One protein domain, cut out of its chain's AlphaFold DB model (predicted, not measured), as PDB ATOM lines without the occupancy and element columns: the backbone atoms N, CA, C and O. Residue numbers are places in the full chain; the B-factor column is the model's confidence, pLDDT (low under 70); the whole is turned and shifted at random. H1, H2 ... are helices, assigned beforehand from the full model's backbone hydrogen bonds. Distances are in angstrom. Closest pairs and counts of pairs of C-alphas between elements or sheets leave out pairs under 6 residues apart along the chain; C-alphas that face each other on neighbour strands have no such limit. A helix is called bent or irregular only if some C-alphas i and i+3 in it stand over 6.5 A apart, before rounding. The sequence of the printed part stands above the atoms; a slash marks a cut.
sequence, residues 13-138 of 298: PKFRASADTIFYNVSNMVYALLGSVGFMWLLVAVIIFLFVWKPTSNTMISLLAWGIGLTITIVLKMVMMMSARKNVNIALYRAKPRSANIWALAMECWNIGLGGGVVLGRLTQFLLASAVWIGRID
ATOM      1  N   PRO A  13      -3.586   0.901-105.744       90.12
ATOM      2  CA  PRO A  13      -2.556   0.229-106.540       90.12
ATOM      3  C   PRO A  13      -2.189  -1.178-106.043       90.12
ATOM      4  O   PRO A  13      -1.852  -2.036-106.860       90.12
ATOM      5  N   LYS A  14      -2.336  -1.464-104.739       88.56
ATOM      6  CA  LYS A  14      -2.043  -2.789-104.158       88.56
ATOM      7  C   LYS A  14      -2.928  -3.904-104.721       88.56
ATOM      8  O   LYS A  14      -2.505  -5.057-104.794       88.56
ATOM      9  N   PHE A  15      -4.145  -3.565-105.146       89.69
ATOM     10  CA  PHE A  15      -5.095  -4.527-105.704       89.69
ATOM     11  C   PHE A  15      -4.840  -4.826-107.186       89.69
ATOM     12  O   PHE A  15      -5.328  -5.831-107.689       89.69
ATOM     13  N   ARG A  16      -4.058  -3.993-107.887       88.19
ATOM     14  CA  ARG A  16      -3.696  -4.229-109.295       88.19
ATOM     15  C   ARG A  16      -2.491  -5.153-109.460       88.19
ATOM     16  O   ARG A  16      -2.307  -5.722-110.529       88.19
ATOM     17  N   ALA A  17      -1.669  -5.291-108.423       88.25
ATOM     18  CA  ALA A  17      -0.482  -6.130-108.466       88.25
ATOM     19  C   ALA A  17      -0.803  -7.610-108.185       88.25
ATOM     20  O   ALA A  17      -1.644  -7.937-107.340       88.25
ATOM     21  N   SER A  18      -0.056  -8.499-108.843       86.31
ATOM     22  CA  SER A  18       0.001  -9.939-108.550       86.31
ATOM     23  C   SER A  18      -1.351 -10.655-108.661       86.31
ATOM     24  O   SER A  18      -1.868 -11.179-107.672       86.31
ATOM     25  N   ALA A  19      -1.914 -10.701-109.873       87.75
ATOM     26  CA  ALA A  19      -3.150 -11.436-110.164       87.75
ATOM     27  C   ALA A  19      -3.050 -12.932-109.802       87.75
ATOM     28  O   ALA A  19      -4.038 -13.528-109.385       87.75
ATOM     29  N   ASP A  20      -1.847 -13.509-109.845       93.00
ATOM     30  CA  ASP A  20      -1.603 -14.919-109.511       93.00
ATOM     31  C   ASP A  20      -1.981 -15.275-108.064       93.00
ATOM     32  O   ASP A  20      -2.300 -16.420-107.758       93.00
ATOM     33  N   THR A  21      -2.016 -14.288-107.159       92.12
ATOM     34  CA  THR A  21      -2.384 -14.515-105.750       92.12
ATOM     35  C   THR A  21      -3.855 -14.884-105.541       92.12
ATOM     36  O   THR A  21      -4.215 -15.386-104.476       92.12
ATOM     37  N   ILE A  22      -4.699 -14.682-106.555       91.69
ATOM     38  CA  ILE A  22      -6.135 -14.981-106.511       91.69
ATOM     39  C   ILE A  22      -6.389 -16.486-106.365       91.69
ATOM     40  O   ILE A  22      -7.301 -16.893-105.646       91.69
ATOM     41  N   PHE A  23      -5.542 -17.331-106.960       93.31
ATOM     42  CA  PHE A  23      -5.712 -18.787-106.910       93.31
ATOM     43  C   PHE A  23      -5.556 -19.377-105.498       93.31
ATOM     44  O   PHE A  23      -6.005 -20.495-105.247       93.31
ATOM     45  N   TYR A  24      -4.978 -18.629-104.550       93.81
ATOM     46  CA  TYR A  24      -4.838 -19.074-103.162       93.81
ATOM     47  C   TYR A  24      -6.128 -18.968-102.341       93.81
ATOM     48  O   TYR A  24      -6.202 -19.590-101.283       93.81
ATOM     49  N   ASN A  25      -7.153 -18.236-102.793       92.44
ATOM     50  CA  ASN A  25      -8.357 -17.990-101.987       92.44
ATOM     51  C   ASN A  25      -9.116 -19.273-101.634       92.44
ATOM     52  O   ASN A  25      -9.553 -19.432-100.494       92.44
ATOM     53  N   VAL A  26      -9.215 -20.218-102.574       93.19
ATOM     54  CA  VAL A  26      -9.876 -21.512-102.338       93.19
ATOM     55  C   VAL A  26      -9.120 -22.320-101.282       93.19
ATOM     56  O   VAL A  26      -9.724 -22.786-100.317       93.19
ATOM     57  N   SER A  27      -7.797 -22.438-101.419       94.38
ATOM     58  CA  SER A  27      -6.953 -23.122-100.433       94.38
ATOM     59  C   SER A  27      -7.040 -22.449 -99.064       94.38
ATOM     60  O   SER A  27      -7.249 -23.129 -98.062       94.38
ATOM     61  N   ASN A  28      -6.960 -21.117 -99.021       92.38
ATOM     62  CA  ASN A  28      -7.090 -20.342 -97.790       92.38
ATOM     63  C   ASN A  28      -8.438 -20.595 -97.116       92.38
ATOM     64  O   ASN A  28      -8.463 -20.798 -95.909       92.38
ATOM     65  N   MET A  29      -9.539 -20.665 -97.869       91.88
ATOM     66  CA  MET A  29     -10.860 -20.979 -97.321       91.88
ATOM     67  C   MET A  29     -10.910 -22.385 -96.707       91.88
ATOM     68  O   MET A  29     -11.427 -22.554 -95.603       91.88
ATOM     69  N   VAL A  30     -10.345 -23.392 -97.383       94.50
ATOM     70  CA  VAL A  30     -10.305 -24.775 -96.875       94.50
ATOM     71  C   VAL A  30      -9.460 -24.871 -95.604       94.50
ATOM     72  O   VAL A  30      -9.923 -25.412 -94.599       94.50
ATOM     73  N   TYR A  31      -8.243 -24.319 -95.615       94.56
ATOM     74  CA  TYR A  31      -7.360 -24.348 -94.446       94.56
ATOM     75  C   TYR A  31      -7.892 -23.500 -93.292       94.56
ATOM     76  O   TYR A  31      -7.771 -23.913 -92.142       94.56
ATOM     77  N   ALA A  32      -8.525 -22.361 -93.572       91.06
ATOM     78  CA  ALA A  32      -9.165 -21.538 -92.556       91.06
ATOM     79  C   ALA A  32     -10.351 -22.263 -91.905       91.06
ATOM     80  O   ALA A  32     -10.495 -22.231 -90.683       91.06
ATOM     81  N   LEU A  33     -11.159 -22.985 -92.690       91.75
ATOM     82  CA  LEU A  33     -12.252 -23.800 -92.163       91.75
ATOM     83  C   LEU A  33     -11.722 -24.947 -91.295       91.75
ATOM     84  O   LEU A  33     -12.144 -25.077 -90.146       91.75
ATOM     85  N   LEU A  34     -10.753 -25.724 -91.788       94.56
ATOM     86  CA  LEU A  34     -10.127 -26.804 -91.014       94.56
ATOM     87  C   LEU A  34      -9.461 -26.281 -89.735       94.56
ATOM     88  O   LEU A  34      -9.646 -26.854 -88.661       94.56
ATOM     89  N   GLY A  35      -8.732 -25.170 -89.843       91.50
ATOM     90  CA  GLY A  35      -8.083 -24.504 -88.722       91.50
ATOM     91  C   GLY A  35      -9.088 -24.017 -87.681       91.50
ATOM     92  O   GLY A  35      -8.908 -24.290 -86.498       91.50
ATOM     93  N   SER A  36     -10.176 -23.366 -88.105       89.50
ATOM     94  CA  SER A  36     -11.225 -22.877 -87.196       89.50
ATOM     95  C   SER A  36     -11.930 -24.016 -86.454       89.50
ATOM     96  O   SER A  36     -12.101 -23.943 -85.237       89.50
ATOM     97  N   VAL A  37     -12.267 -25.110 -87.151       91.62
ATOM     98  CA  VAL A  37     -12.886 -26.297 -86.544       91.62
ATOM     99  C   VAL A  37     -11.925 -26.945 -85.548       91.62
ATOM    100  O   VAL A  37     -12.311 -27.201 -84.408       91.62
ATOM    101  N   GLY A  38     -10.668 -27.167 -85.945       93.38
ATOM    102  CA  GLY A  38      -9.646 -27.748 -85.073       93.38
ATOM    103  C   GLY A  38      -9.386 -26.897 -83.829       93.38
ATOM    104  O   GLY A  38      -9.349 -27.424 -82.718       93.38
ATOM    105  N   PHE A  39      -9.280 -25.578 -83.993       90.44
ATOM    106  CA  PHE A  39      -9.080 -24.648 -82.885       90.44
ATOM    107  C   PHE A  39     -10.282 -24.615 -81.933       90.44
ATOM    108  O   PHE A  39     -10.097 -24.614 -80.717       90.44
ATOM    109  N   MET A  40     -11.511 -24.646 -82.458       89.81
ATOM    110  CA  MET A  40     -12.717 -24.675 -81.627       89.81
ATOM    111  C   MET A  40     -12.792 -25.955 -80.785       89.81
ATOM    112  O   MET A  40     -13.046 -25.888 -79.580       89.81
ATOM    113  N   TRP A  41     -12.512 -27.114 -81.388       94.12
ATOM    114  CA  TRP A  41     -12.436 -28.382 -80.656       94.12
ATOM    115  C   TRP A  41     -11.326 -28.377 -79.608       94.12
ATOM    116  O   TRP A  41     -11.565 -28.811 -78.482       94.12
ATOM    117  N   LEU A  42     -10.147 -27.846 -79.941       94.06
ATOM    118  CA  LEU A  42      -9.040 -27.705 -78.998       94.06
ATOM    119  C   LEU A  42      -9.434 -26.825 -77.806       94.06
ATOM    120  O   LEU A  42      -9.181 -27.202 -76.666       94.06
ATOM    121  N   LEU A  43     -10.087 -25.686 -78.047       91.75
ATOM    122  CA  LEU A  43     -10.525 -24.770 -76.993       91.75
ATOM    123  C   LEU A  43     -11.511 -25.461 -76.042       91.75
ATOM    124  O   LEU A  43     -11.324 -25.423 -74.825       91.75
ATOM    125  N   VAL A  44     -12.526 -26.143 -76.583       93.62
ATOM    126  CA  VAL A  44     -13.502 -26.899 -75.777       93.62
ATOM    127  C   VAL A  44     -12.821 -28.033 -75.009       93.62
ATOM    128  O   VAL A  44     -13.065 -28.193 -73.812       93.62
ATOM    129  N   ALA A  45     -11.931 -28.783 -75.662       96.69
ATOM    130  CA  ALA A  45     -11.184 -29.868 -75.037       96.69
ATOM    131  C   ALA A  45     -10.295 -29.363 -73.896       96.69
ATOM    132  O   ALA A  45     -10.285 -29.980 -72.835       96.69
ATOM    133  N   VAL A  46      -9.608 -28.227 -74.065       95.75
ATOM    134  CA  VAL A  46      -8.794 -27.594 -73.015       95.75
ATOM    135  C   VAL A  46      -9.662 -27.172 -71.834       95.75
ATOM    136  O   VAL A  46      -9.297 -27.456 -70.697       95.75
ATOM    137  N   ILE A  47     -10.826 -26.555 -72.071       94.81
ATOM    138  CA  ILE A  47     -11.745 -26.187 -70.984       94.81
ATOM    139  C   ILE A  47     -12.177 -27.438 -70.211       94.81
ATOM    140  O   ILE A  47     -12.018 -27.480 -68.993       94.81
ATOM    141  N   ILE A  48     -12.673 -28.472 -70.898       97.44
ATOM    142  CA  ILE A  48     -13.111 -29.720 -70.252       97.44
ATOM    143  C   ILE A  48     -11.944 -30.372 -69.499       97.44
ATOM    144  O   ILE A  48     -12.094 -30.754 -68.339       97.44
ATOM    145  N   PHE A  49     -10.771 -30.454 -70.125       97.81
ATOM    146  CA  PHE A  49      -9.567 -31.025 -69.533       97.81
ATOM    147  C   PHE A  49      -9.166 -30.305 -68.241       97.81
ATOM    148  O   PHE A  49      -8.897 -30.967 -67.241       97.81
ATOM    149  N   LEU A  50      -9.198 -28.968 -68.219       97.06
ATOM    150  CA  LEU A  50      -8.868 -28.174 -67.032       97.06
ATOM    151  C   LEU A  50      -9.802 -28.463 -65.844       97.06
ATOM    152  O   LEU A  50      -9.346 -28.427 -64.697       97.06
ATOM    153  N   PHE A  51     -11.076 -28.776 -66.104       97.25
ATOM    154  CA  PHE A  51     -12.042 -29.155 -65.065       97.25
ATOM    155  C   PHE A  51     -11.916 -30.621 -64.624       97.25
ATOM    156  O   PHE A  51     -12.079 -30.913 -63.437       97.25
ATOM    157  N   VAL A  52     -11.623 -31.533 -65.554       97.94
ATOM    158  CA  VAL A  52     -11.531 -32.981 -65.291       97.94
ATOM    159  C   VAL A  52     -10.201 -33.363 -64.626       97.94
ATOM    160  O   VAL A  52     -10.155 -34.291 -63.813       97.94
ATOM    161  N   TRP A  53      -9.110 -32.662 -64.933       98.38
ATOM    162  CA  TRP A  53      -7.781 -32.968 -64.407       98.38
ATOM    163  C   TRP A  53      -7.663 -32.604 -62.916       98.38
ATOM    164  O   TRP A  53      -7.726 -31.436 -62.529       98.38
ATOM    165  N   LYS A  54      -7.472 -33.621 -62.059       98.12
ATOM    166  CA  LYS A  54      -7.506 -33.488 -60.585       98.12
ATOM    167  C   LYS A  54      -6.627 -32.341 -60.043       98.12
ATOM    168  O   LYS A  54      -7.152 -31.546 -59.267       98.12
ATOM    169  N   PRO A  55      -5.344 -32.196 -60.445       98.06
ATOM    170  CA  PRO A  55      -4.507 -31.076 -60.007       98.06
ATOM    171  C   PRO A  55      -5.048 -29.674 -60.321       98.06
ATOM    172  O   PRO A  55      -4.874 -28.771 -59.509       98.06
ATOM    173  N   THR A  56      -5.691 -29.463 -61.474       98.00
ATOM    174  CA  THR A  56      -6.154 -28.127 -61.909       98.00
ATOM    175  C   THR A  56      -7.589 -27.830 -61.492       98.00
ATOM    176  O   THR A  56      -7.968 -26.663 -61.398       98.00
ATOM    177  N   SER A  57      -8.379 -28.867 -61.203       97.94
ATOM    178  CA  SER A  57      -9.806 -28.751 -60.891       97.94
ATOM    179  C   SER A  57     -10.084 -27.791 -59.725       97.94
ATOM    180  O   SER A  57     -10.909 -26.886 -59.849       97.94
ATOM    181  N   ASN A  58      -9.320 -27.884 -58.628       97.75
ATOM    182  CA  ASN A  58      -9.486 -26.999 -57.465       97.75
ATOM    183  C   ASN A  58      -9.229 -25.520 -57.805       97.75
ATOM    184  O   ASN A  58      -9.965 -24.630 -57.365       97.75
ATOM    185  N   THR A  59      -8.202 -25.250 -58.615       97.19
ATOM    186  CA  THR A  59      -7.890 -23.897 -59.087       97.19
ATOM    187  C   THR A  59      -8.993 -23.373 -60.001       97.19
ATOM    188  O   THR A  59      -9.402 -22.224 -59.852       97.19
ATOM    189  N   MET A  60      -9.530 -24.209 -60.893       97.38
ATOM    190  CA  MET A  60     -10.617 -23.825 -61.799       97.38
ATOM    191  C   MET A  60     -11.925 -23.530 -61.065       97.38
ATOM    192  O   MET A  60     -12.583 -22.542 -61.382       97.38
ATOM    193  N   ILE A  61     -12.285 -24.325 -60.053       96.50
ATOM    194  CA  ILE A  61     -13.461 -24.064 -59.207       96.50
ATOM    195  C   ILE A  61     -13.287 -22.744 -58.447       96.50
ATOM    196  O   ILE A  61     -14.212 -21.933 -58.395       96.50
ATOM    197  N   SER A  62     -12.087 -22.491 -57.918       96.94
ATOM    198  CA  SER A  62     -11.770 -21.218 -57.262       96.94
ATOM    199  C   SER A  62     -11.910 -20.049 -58.240       96.94
ATOM    200  O   SER A  62     -12.582 -19.067 -57.936       96.94
ATOM    201  N   LEU A  63     -11.347 -20.167 -59.444       93.75
ATOM    202  CA  LEU A  63     -11.436 -19.145 -60.489       93.75
ATOM    203  C   LEU A  63     -12.890 -18.900 -60.925       93.75
ATOM    204  O   LEU A  63     -13.285 -17.753 -61.131       93.75
ATOM    205  N   LEU A  64     -13.714 -19.948 -60.991       95.56
ATOM    206  CA  LEU A  64     -15.145 -19.839 -61.271       95.56
ATOM    207  C   LEU A  64     -15.883 -19.079 -60.159       95.56
ATOM    208  O   LEU A  64     -16.688 -18.198 -60.461       95.56
ATOM    209  N   ALA A  65     -15.569 -19.344 -58.888       96.38
ATOM    210  CA  ALA A  65     -16.118 -18.587 -57.762       96.38
ATOM    211  C   ALA A  65     -15.720 -17.099 -57.821       96.38
ATOM    212  O   ALA A  65     -16.572 -16.224 -57.641       96.38
ATOM    213  N   TRP A  66     -14.460 -16.801 -58.163       94.06
ATOM    214  CA  TRP A  66     -13.999 -15.433 -58.437       94.06
ATOM    215  C   TRP A  66     -14.779 -14.784 -59.585       94.06
ATOM    216  O   TRP A  66     -15.201 -13.633 -59.467       94.06
ATOM    217  N   GLY A  67     -15.024 -15.525 -60.668       91.94
ATOM    218  CA  GLY A  67     -15.834 -15.077 -61.799       91.94
ATOM    219  C   GLY A  67     -17.258 -14.702 -61.387       91.94
ATOM    220  O   GLY A  67     -17.723 -13.612 -61.723       91.94
ATOM    221  N   ILE A  68     -17.926 -15.546 -60.595       95.81
ATOM    222  CA  ILE A  68     -19.266 -15.260 -60.060       95.81
ATOM    223  C   ILE A  68     -19.236 -13.993 -59.197       95.81
ATOM    224  O   ILE A  68     -20.039 -13.086 -59.421       95.81
ATOM    225  N   GLY A  69     -18.278 -13.875 -58.273       94.88
ATOM    226  CA  GLY A  69     -18.118 -12.667 -57.457       94.88
ATOM    227  C   GLY A  69     -17.967 -11.407 -58.316       94.88
ATOM    228  O   GLY A  69     -18.679 -10.422 -58.113       94.88
ATOM    229  N   LEU A  70     -17.124 -11.467 -59.349       91.88
ATOM    230  CA  LEU A  70     -16.917 -10.369 -60.291       91.88
ATOM    231  C   LEU A  70     -18.225 -10.007 -61.017       91.88
ATOM    232  O   LEU A  70     -18.596  -8.831 -61.048       91.88
ATOM    233  N   THR A  71     -18.986 -10.988 -61.515       92.56
ATOM    234  CA  THR A  71     -20.287 -10.715 -62.158       92.56
ATOM    235  C   THR A  71     -21.265 -10.006 -61.221       92.56
ATOM    236  O   THR A  71     -21.871  -9.011 -61.624       92.56
ATOM    237  N   ILE A  72     -21.351 -10.424 -59.954       95.94
ATOM    238  CA  ILE A  72     -22.199  -9.774 -58.945       95.94
ATOM    239  C   ILE A  72     -21.761  -8.317 -58.740       95.94
ATOM    240  O   ILE A  72     -22.605  -7.419 -58.747       95.94
ATOM    241  N   THR A  73     -20.454  -8.047 -58.629       94.81
ATOM    242  CA  THR A  73     -19.960  -6.666 -58.475       94.81
ATOM    243  C   THR A  73     -20.262  -5.780 -59.686       94.81
ATOM    244  O   THR A  73     -20.575  -4.601 -59.513       94.81
ATOM    245  N   ILE A  74     -20.223  -6.325 -60.908       93.25
ATOM    246  CA  ILE A  74     -20.593  -5.588 -62.124       93.25
ATOM    247  C   ILE A  74     -22.084  -5.251 -62.103       93.25
ATOM    248  O   ILE A  74     -22.446  -4.103 -62.363       93.25
ATOM    249  N   VAL A  75     -22.944  -6.221 -61.782       96.19
ATOM    250  CA  VAL A  75     -24.396  -6.001 -61.694       96.19
ATOM    251  C   VAL A  75     -24.709  -4.938 -60.644       96.19
ATOM    252  O   VAL A  75     -25.432  -3.983 -60.931       96.19
ATOM    253  N   LEU A  76     -24.092  -5.032 -59.462       95.75
ATOM    254  CA  LEU A  76     -24.242  -4.040 -58.399       95.75
ATOM    255  C   LEU A  76     -23.820  -2.642 -58.869       95.75
ATOM    256  O   LEU A  76     -24.560  -1.673 -58.688       95.75
ATOM    257  N   LYS A  77     -22.678  -2.539 -59.556       95.25
ATOM    258  CA  LYS A  77     -22.218  -1.287 -60.164       95.25
ATOM    259  C   LYS A  77     -23.221  -0.744 -61.184       95.25
ATOM    260  O   LYS A  77     -23.461   0.462 -61.197       95.25
ATOM    261  N   MET A  78     -23.808  -1.584 -62.041       95.75
ATOM    262  CA  MET A  78     -24.827  -1.136 -63.001       95.75
ATOM    263  C   MET A  78     -26.037  -0.533 -62.281       95.75
ATOM    264  O   MET A  78     -26.460   0.569 -62.632       95.75
ATOM    265  N   VAL A  79     -26.530  -1.192 -61.230       96.75
ATOM    266  CA  VAL A  79     -27.648  -0.693 -60.412       96.75
ATOM    267  C   VAL A  79     -27.289   0.633 -59.732       96.75
ATOM    268  O   VAL A  79     -28.063   1.593 -59.798       96.75
ATOM    269  N   MET A  80     -26.092   0.737 -59.146       94.69
ATOM    270  CA  MET A  80     -25.597   1.978 -58.537       94.69
ATOM    271  C   MET A  80     -25.484   3.111 -59.564       94.69
ATOM    272  O   MET A  80     -25.941   4.223 -59.296       94.69
ATOM    273  N   MET A  81     -24.960   2.839 -60.765       95.19
ATOM    274  CA  MET A  81     -24.898   3.825 -61.850       95.19
ATOM    275  C   MET A  81     -26.283   4.279 -62.296       95.19
ATOM    276  O   MET A  81     -26.483   5.471 -62.517       95.19
ATOM    277  N   MET A  82     -27.236   3.357 -62.436       95.44
ATOM    278  CA  MET A  82     -28.612   3.698 -62.803       95.44
ATOM    279  C   MET A  82     -29.263   4.591 -61.738       95.44
ATOM    280  O   MET A  82     -29.884   5.597 -62.084       95.44
ATOM    281  N   SER A  83     -29.054   4.288 -60.454       94.31
ATOM    282  CA  SER A  83     -29.542   5.108 -59.338       94.31
ATOM    283  C   SER A  83     -28.889   6.497 -59.307       94.31
ATOM    284  O   SER A  83     -29.585   7.513 -59.249       94.31
ATOM    285  N   ALA A  84     -27.561   6.572 -59.436       93.62
ATOM    286  CA  ALA A  84     -26.830   7.838 -59.470       93.62
ATOM    287  C   ALA A  84     -27.238   8.701 -60.677       93.62
ATOM    288  O   ALA A  84     -27.461   9.905 -60.533       93.62
ATOM    289  N   ARG A  85     -27.412   8.088 -61.855       94.56
ATOM    290  CA  ARG A  85     -27.895   8.776 -63.063       94.56
ATOM    291  C   ARG A  85     -29.301   9.328 -62.900       94.56
ATOM    292  O   ARG A  85     -29.563  10.372 -63.464       94.56
ATOM    293  N   LYS A  86     -30.186   8.659 -62.161       94.50
ATOM    294  CA  LYS A  86     -31.552   9.149 -61.937       94.50
ATOM    295  C   LYS A  86     -31.609  10.263 -60.888       94.50
ATOM    296  O   LYS A  86     -32.395  11.193 -61.026       94.50
ATOM    297  N   ASN A  87     -30.791  10.163 -59.839       94.62
ATOM    298  CA  ASN A  87     -30.924  11.010 -58.649       94.62
ATOM    299  C   ASN A  87     -29.985  12.226 -58.626       94.62
ATOM    300  O   ASN A  87     -30.262  13.200 -57.922       94.62
ATOM    301  N   VAL A  88     -28.849  12.159 -59.327       95.25
ATOM    302  CA  VAL A  88     -27.749  13.130 -59.184       95.25
ATOM    303  C   VAL A  88     -27.441  13.863 -60.489       95.25
ATOM    304  O   VAL A  88     -27.075  15.042 -60.457       95.25
ATOM    305  N   ASN A  89     -27.628  13.194 -61.627       92.25
ATOM    306  CA  ASN A  89     -27.385  13.755 -62.950       92.25
ATOM    307  C   ASN A  89     -28.705  13.917 -63.708       92.25
ATOM    308  O   ASN A  89     -29.604  13.095 -63.594       92.25
ATOM    309  N   ILE A  90     -28.825  14.977 -64.501       91.94
ATOM    310  CA  ILE A  90     -29.898  15.126 -65.485       91.94
ATOM    311  C   ILE A  90     -29.187  15.220 -66.829       91.94
ATOM    312  O   ILE A  90     -28.561  16.232 -67.147       91.94
ATOM    313  N   ALA A  91     -29.215  14.120 -67.583       87.69
ATOM    314  CA  ALA A  91     -28.414  13.944 -68.793       87.69
ATOM    315  C   ALA A  91     -26.909  14.190 -68.538       87.69
ATOM    316  O   ALA A  91     -26.294  13.471 -67.750       87.69
ATOM    317  N   LEU A  92     -26.321  15.189 -69.205       88.81
ATOM    318  CA  LEU A  92     -24.907  15.566 -69.085       88.81
ATOM    319  C   LEU A  92     -24.637  16.570 -67.949       88.81
ATOM    320  O   LEU A  92     -23.480  16.875 -67.668       88.81
ATOM    321  N   TYR A  93     -25.679  17.079 -67.285       92.69
ATOM    322  CA  TYR A  93     -25.556  18.109 -66.254       92.69
ATOM    323  C   TYR A  93     -25.658  17.528 -64.839       92.69
ATOM    324  O   TYR A  93     -26.423  16.599 -64.567       92.69
ATOM    325  N   ARG A  94     -24.893  18.112 -63.907       94.56
ATOM    326  CA  ARG A  94     -24.914  17.757 -62.480       94.56
ATOM    327  C   ARG A  94     -26.025  18.542 -61.784       94.56
ATOM    328  O   ARG A  94     -25.877  19.742 -61.578       94.56
ATOM    329  N   ALA A  95     -27.104  17.875 -61.379       94.75
ATOM    330  CA  ALA A  95     -28.184  18.526 -60.630       94.75
ATOM    331  C   ALA A  95     -27.763  18.839 -59.182       94.75
ATOM    332  O   ALA A  95     -28.184  19.838 -58.604       94.75
ATOM    333  N   LYS A  96     -26.910  17.988 -58.591       95.75
ATOM    334  CA  LYS A  96     -26.385  18.148 -57.224       95.75
ATOM    335  C   LYS A  96     -24.859  17.987 -57.215       95.75
ATOM    336  O   LYS A  96     -24.378  16.855 -57.148       95.75
ATOM    337  N   PRO A  97     -24.072  19.080 -57.246       95.56
ATOM    338  CA  PRO A  97     -22.628  19.010 -57.494       95.56
ATOM    339  C   PRO A  97     -21.850  18.280 -56.391       95.56
ATOM    340  O   PRO A  97     -20.950  17.502 -56.696       95.56
ATOM    341  N   ARG A  98     -22.220  18.463 -55.114       96.94
ATOM    342  CA  ARG A  98     -21.545  17.795 -53.985       96.94
ATOM    343  C   ARG A  98     -21.698  16.275 -54.052       96.94
ATOM    344  O   ARG A  98     -20.708  15.554 -54.036       96.94
ATOM    345  N   SER A  99     -22.935  15.793 -54.189       95.88
ATOM    346  CA  SER A  99     -23.212  14.360 -54.324       95.88
ATOM    347  C   SER A  99     -22.598  13.789 -55.601       95.88
ATOM    348  O   SER A  99     -22.050  12.694 -55.559       95.88
ATOM    349  N   ALA A 100     -22.637  14.531 -56.715       95.25
ATOM    350  CA  ALA A 100     -22.040  14.106 -57.981       95.25
ATOM    351  C   ALA A 100     -20.539  13.839 -57.855       95.25
ATOM    352  O   ALA A 100     -20.066  12.838 -58.380       95.25
ATOM    353  N   ASN A 101     -19.806  14.685 -57.129       95.69
ATOM    354  CA  ASN A 101     -18.369  14.505 -56.928       95.69
ATOM    355  C   ASN A 101     -18.056  13.268 -56.073       95.69
ATOM    356  O   ASN A 101     -17.158  12.508 -56.420       95.69
ATOM    357  N   ILE A 102     -18.819  13.027 -54.999       96.19
ATOM    358  CA  ILE A 102     -18.640  11.832 -54.155       96.19
ATOM    359  C   ILE A 102     -18.926  10.562 -54.964       96.19
ATOM    360  O   ILE A 102     -18.137   9.619 -54.940       96.19
ATOM    361  N   TRP A 103     -20.028  10.551 -55.720       95.94
ATOM    362  CA  TRP A 103     -20.367   9.431 -56.596       95.94
ATOM    363  C   TRP A 103     -19.326   9.226 -57.697       95.94
ATOM    364  O   TRP A 103     -18.984   8.086 -57.987       95.94
ATOM    365  N   ALA A 104     -18.797  10.298 -58.290       94.94
ATOM    366  CA  ALA A 104     -17.741  10.204 -59.293       94.94
ATOM    367  C   ALA A 104     -16.477   9.558 -58.712       94.94
ATOM    368  O   ALA A 104     -16.009   8.574 -59.274       94.94
ATOM    369  N   LEU A 105     -16.004  10.022 -57.549       96.38
ATOM    370  CA  LEU A 105     -14.834   9.452 -56.873       96.38
ATOM    371  C   LEU A 105     -15.043   7.967 -56.537       96.38
ATOM    372  O   LEU A 105     -14.190   7.133 -56.832       96.38
ATOM    373  N   ALA A 106     -16.206   7.613 -55.981       95.44
ATOM    374  CA  ALA A 106     -16.542   6.223 -55.681       95.44
ATOM    375  C   ALA A 106     -16.528   5.344 -56.947       95.44
ATOM    376  O   ALA A 106     -16.003   4.230 -56.933       95.44
ATOM    377  N   MET A 107     -17.063   5.857 -58.058       94.44
ATOM    378  CA  MET A 107     -17.079   5.157 -59.343       94.44
ATOM    379  C   MET A 107     -15.693   5.066 -59.990       94.44
ATOM    380  O   MET A 107     -15.408   4.065 -60.646       94.44
ATOM    381  N   GLU A 108     -14.824   6.060 -59.806       95.62
ATOM    382  CA  GLU A 108     -13.427   6.029 -60.252       95.62
ATOM    383  C   GLU A 108     -12.631   4.958 -59.508       95.62
ATOM    384  O   GLU A 108     -12.029   4.101 -60.157       95.62
ATOM    385  N   CYS A 109     -12.710   4.911 -58.173       95.25
ATOM    386  CA  CYS A 109     -12.083   3.848 -57.380       95.25
ATOM    387  C   CYS A 109     -12.585   2.456 -57.797       95.25
ATOM    388  O   CYS A 109     -11.792   1.529 -57.973       95.25
ATOM    389  N   TRP A 110     -13.894   2.317 -58.034       94.81
ATOM    390  CA  TRP A 110     -14.474   1.062 -58.521       94.81
ATOM    391  C   TRP A 110     -13.965   0.699 -59.925       94.81
ATOM    392  O   TRP A 110     -13.670  -0.463 -60.211       94.81
ATOM    393  N   ASN A 111     -13.842   1.682 -60.821       94.06
ATOM    394  CA  ASN A 111     -13.325   1.481 -62.174       94.06
ATOM    395  C   ASN A 111     -11.853   1.074 -62.183       94.06
ATOM    396  O   ASN A 111     -11.489   0.242 -63.007       94.06
ATOM    397  N   ILE A 112     -11.031   1.606 -61.275       94.38
ATOM    398  CA  ILE A 112      -9.633   1.183 -61.124       94.38
ATOM    399  C   ILE A 112      -9.584  -0.307 -60.767       94.38
ATOM    400  O   ILE A 112      -8.881  -1.068 -61.431       94.38
ATOM    401  N   GLY A 113     -10.406  -0.744 -59.805       88.62
ATOM    402  CA  GLY A 113     -10.501  -2.159 -59.428       88.62
ATOM    403  C   GLY A 113     -10.961  -3.069 -60.575       88.62
ATOM    404  O   GLY A 113     -10.432  -4.162 -60.755       88.62
ATOM    405  N   LEU A 114     -11.908  -2.613 -61.400       91.56
ATOM    406  CA  LEU A 114     -12.397  -3.377 -62.556       91.56
ATOM    407  C   LEU A 114     -11.521  -3.251 -63.813       91.56
ATOM    408  O   LEU A 114     -11.698  -4.034 -64.749       91.56
ATOM    409  N   GLY A 115     -10.597  -2.288 -63.863       92.56
ATOM    410  CA  GLY A 115      -9.817  -1.961 -65.058       92.56
ATOM    411  C   GLY A 115      -9.025  -3.154 -65.592       92.56
ATOM    412  O   GLY A 115      -9.060  -3.425 -66.793       92.56
ATOM    413  N   GLY A 116      -8.405  -3.934 -64.699       89.44
ATOM    414  CA  GLY A 116      -7.700  -5.167 -65.073       89.44
ATOM    415  C   GLY A 116      -8.623  -6.207 -65.718       89.44
ATOM    416  O   GLY A 116      -8.274  -6.812 -66.731       89.44
ATOM    417  N   GLY A 117      -9.846  -6.348 -65.197       87.94
ATOM    418  CA  GLY A 117     -10.863  -7.239 -65.757       87.94
ATOM    419  C   GLY A 117     -11.324  -6.824 -67.155       87.94
ATOM    420  O   GLY A 117     -11.583  -7.686 -67.990       87.94
ATOM    421  N   VAL A 118     -11.373  -5.522 -67.456       89.69
ATOM    422  CA  VAL A 118     -11.718  -5.027 -68.803       89.69
ATOM    423  C   VAL A 118     -10.634  -5.384 -69.818       89.69
ATOM    424  O   VAL A 118     -10.960  -5.802 -70.928       89.69
ATOM    425  N   VAL A 119      -9.355  -5.254 -69.455       91.44
ATOM    426  CA  VAL A 119      -8.238  -5.629 -70.341       91.44
ATOM    427  C   VAL A 119      -8.239  -7.134 -70.599       91.44
ATOM    428  O   VAL A 119      -8.176  -7.547 -71.756       91.44
ATOM    429  N   LEU A 120      -8.391  -7.947 -69.549       88.44
ATOM    430  CA  LEU A 120      -8.512  -9.401 -69.685       88.44
ATOM    431  C   LEU A 120      -9.729  -9.789 -70.527       88.44
ATOM    432  O   LEU A 120      -9.601 -10.578 -71.456       88.44
ATOM    433  N   GLY A 121     -10.888  -9.179 -70.272       88.62
ATOM    434  CA  GLY A 121     -12.099  -9.409 -71.056       88.62
ATOM    435  C   GLY A 121     -11.911  -9.061 -72.532       88.62
ATOM    436  O   GLY A 121     -12.330  -9.828 -73.394       88.62
ATOM    437  N   ARG A 122     -11.222  -7.955 -72.841       91.25
ATOM    438  CA  ARG A 122     -10.870  -7.583 -74.222       91.25
ATOM    439  C   ARG A 122      -9.923  -8.586 -74.868       91.25
ATOM    440  O   ARG A 122     -10.127  -8.931 -76.026       91.25
ATOM    441  N   LEU A 123      -8.927  -9.076 -74.133       93.56
ATOM    442  CA  LEU A 123      -8.018 -10.110 -74.623       93.56
ATOM    443  C   LEU A 123      -8.781 -11.403 -74.939       93.56
ATOM    444  O   LEU A 123      -8.619 -11.965 -76.019       93.56
ATOM    445  N   THR A 124      -9.668 -11.843 -74.044       88.94
ATOM    446  CA  THR A 124     -10.510 -13.023 -74.270       88.94
ATOM    447  C   THR A 124     -11.454 -12.822 -75.453       88.94
ATOM    448  O   THR A 124     -11.571 -13.711 -76.291       88.94
ATOM    449  N   GLN A 125     -12.094 -11.654 -75.569       92.00
ATOM    450  CA  GLN A 125     -12.925 -11.307 -76.726       92.00
ATOM    451  C   GLN A 125     -12.123 -11.339 -78.024       92.00
ATOM    452  O   GLN A 125     -12.623 -11.858 -79.012       92.00
ATOM    453  N   PHE A 126     -10.888 -10.833 -78.025       92.31
ATOM    454  CA  PHE A 126     -10.014 -10.864 -79.195       92.31
ATOM    455  C   PHE A 126      -9.614 -12.293 -79.576       92.31
ATOM    456  O   PHE A 126      -9.671 -12.642 -80.749       92.31
ATOM    457  N   LEU A 127      -9.291 -13.146 -78.599       89.19
ATOM    458  CA  LEU A 127      -8.988 -14.560 -78.839       89.19
ATOM    459  C   LEU A 127     -10.202 -15.310 -79.399       89.19
ATOM    460  O   LEU A 127     -10.091 -16.002 -80.408       89.19
ATOM    461  N   LEU A 128     -11.383 -15.129 -78.809       89.81
ATOM    462  CA  LEU A 128     -12.616 -15.747 -79.305       89.81
ATOM    463  C   LEU A 128     -13.021 -15.196 -80.676       89.81
ATOM    464  O   LEU A 128     -13.421 -15.959 -81.553       89.81
ATOM    465  N   ALA A 129     -12.875 -13.887 -80.892       91.25
ATOM    466  CA  ALA A 129     -13.090 -13.279 -82.195       91.25
ATOM    467  C   ALA A 129     -12.114 -13.862 -83.218       91.25
ATOM    468  O   ALA A 129     -12.571 -14.276 -84.271       91.25
ATOM    469  N   SER A 130     -10.820 -13.999 -82.905       88.69
ATOM    470  CA  SER A 130      -9.856 -14.629 -83.818       88.69
ATOM    471  C   SER A 130     -10.238 -16.070 -84.154       88.69
ATOM    472  O   SER A 130     -10.186 -16.448 -85.317       88.69
ATOM    473  N   ALA A 131     -10.727 -16.842 -83.180       87.38
ATOM    474  CA  ALA A 131     -11.153 -18.224 -83.384       87.38
ATOM    475  C   ALA A 131     -12.307 -18.342 -84.389       87.38
ATOM    476  O   ALA A 131     -12.320 -19.235 -85.234       87.38
ATOM    477  N   VAL A 132     -13.280 -17.433 -84.291       88.00
ATOM    478  CA  VAL A 132     -14.489 -17.441 -85.125       88.00
ATOM    479  C   VAL A 132     -14.259 -16.725 -86.462       88.00
ATOM    480  O   VAL A 132     -14.789 -17.151 -87.487       88.00
ATOM    481  N   TRP A 133     -13.463 -15.653 -86.480       90.88
ATOM    482  CA  TRP A 133     -13.208 -14.843 -87.676       90.88
ATOM    483  C   TRP A 133     -12.077 -15.369 -88.552       90.88
ATOM    484  O   TRP A 133     -12.058 -15.001 -89.721       90.88
ATOM    485  N   ILE A 134     -11.191 -16.251 -88.072       88.94
ATOM    486  CA  ILE A 134     -10.126 -16.821 -88.919       88.94
ATOM    487  C   ILE A 134     -10.688 -17.527 -90.161       88.94
ATOM    488  O   ILE A 134     -10.058 -17.514 -91.211       88.94
ATOM    489  N   GLY A 135     -11.900 -18.088 -90.057       86.38
ATOM    490  CA  GLY A 135     -12.622 -18.729 -91.158       86.38
ATOM    491  C   GLY A 135     -13.205 -17.766 -92.199       86.38
ATOM    492  O   GLY A 135     -13.627 -18.209 -93.269       86.38
ATOM    493  N   ARG A 136     -13.271 -16.462 -91.910       91.25
ATOM    494  CA  ARG A 136     -13.885 -15.462 -92.789       91.25
ATOM    495  C   ARG A 136     -12.838 -14.777 -93.653       91.25
ATOM    496  O   ARG A 136     -12.021 -14.011 -93.166       91.25
ATOM    497  N   ILE A 137     -12.938 -14.993 -94.960       92.69
ATOM    498  CA  ILE A 137     -12.059 -14.369 -95.962       92.69
ATOM    499  C   ILE A 137     -12.544 -12.983 -96.413       92.69
ATOM    500  O   ILE A 137     -11.815 -12.256 -97.079       92.69
ATOM    501  N   ASP A 138     -13.781 -12.614 -96.081       90.06
ATOM    502  CA  ASP A 138     -14.458 -11.422 -96.598       90.06
ATOM    503  C   ASP A 138     -14.257 -10.164 -95.734       90.06
ATOM    504  O   ASP A 138     -14.645  -9.062 -96.132       90.06
TER     505      ASP A 138
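What this domain is: This is residues 13 to 138 of the 298 residues of the protein "Hypothetical protein" of Odontella aurita (UniProt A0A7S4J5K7). Two long helices, H2 and H3, meet near their ends at a corner and make a wide V, and the bent helix H4 folds back from the far end of H3 and spans the opening, so that the three make a flat, open triangular frame. One arm of H4, H4a, runs back beside the far part of H3, and the other, H4b, crosses the gap to reach H2; the short helix H1 sits at the free end of H2. The printed part has 126 residues with four named helices, in the order H1, H2, H3, H4, and no named strand; the class is all helix. The whole is extended, with a radius of gyration of the C-alphas of 23.4 A, and the C-alphas span 67 by 54 by 19 A.

How they stand to each other: H1, residues 13 to 16, and H2, residues 19 to 52, meet only through their link, which is tight, with 2 residues. H2 has a kink of 36 degrees near residue 27, and it is irregular, but only just: C-alphas 23 and 26 are 6.8 A apart. A tight link of 1 residue leads to H3, residues 54 to 87, also only just irregular, with C-alphas 55 and 58 at 6.9 A. H2 and H3 touch only at the corner by their link, with residues 50 to 51 of H2 and 56 to 61 of H3 alone; the closest C-alphas are those of Phe 51 and Ser 57, 4.8 A apart. Their lines are about perpendicular, at 77 degrees. A short link of 9 residues, in which residues 89 to 90 pair antiparallel with residues 93 to 94, leads to H4, residues 97 to 133. By its hydrogen bonds H4 was assigned as one helix, but it is bent: C-alphas 113 and 116 are 7.0 A apart, and its arms H4a, residues 97 to 113, and H4b, residues 116 to 133, stand at a steep tilt of 59 degrees. H3 and H4a are close but not clearly touching, their closest C-alphas, those of Ala 84 and Trp 103, being 7.3 A apart; they run opposite ways at a shallow tilt of 14 degrees. H4b touches H2, with residues 131 to 132 of H4b and 36 to 40 of H2 alone; the closest C-alphas are those of Ser 36 and Ala 131, 6.0 A apart. These two run opposite ways at a steep tilt of 51 degrees. H3 and H4b are apart, and so are H2 and H4a. Every O i to N i+4 pair is within hydrogen-bond range in H4a and H4b, against 25 of 30 in H2 and 28 of 30 in H3, while H1 is too short for such a pair.

Where its parts are: H1 begins at C-alpha 13, (-2.556, 0.229, -106.540). H2 measures 50.5 A from first to last C-alpha and ends at C-alpha 52, (-11.531, -32.981, -65.291). H3 measures 50.3 A. H4a measures 24.5 A and H4b 25.2 A, and H4b ends at C-alpha 133, (-13.208, -14.843, -87.676).

The domain as a whole: The two C-alphas farthest apart are those of Asp 20 and Arg 98, at 67.5 A, while the first and last printed C-alphas, of Pro 13 and Asp 138, are 19.4 A apart. Residues 13 to 24, of which 13 to 16 belong to H1 and 19 to 24 to H2, stand free, as do residues 62 to 69 of H3 and 118 to 127 of H4. The printed part has no cut and no long link. The mean pLDDT of the printed part is 93.3, and no printed residue is under 70.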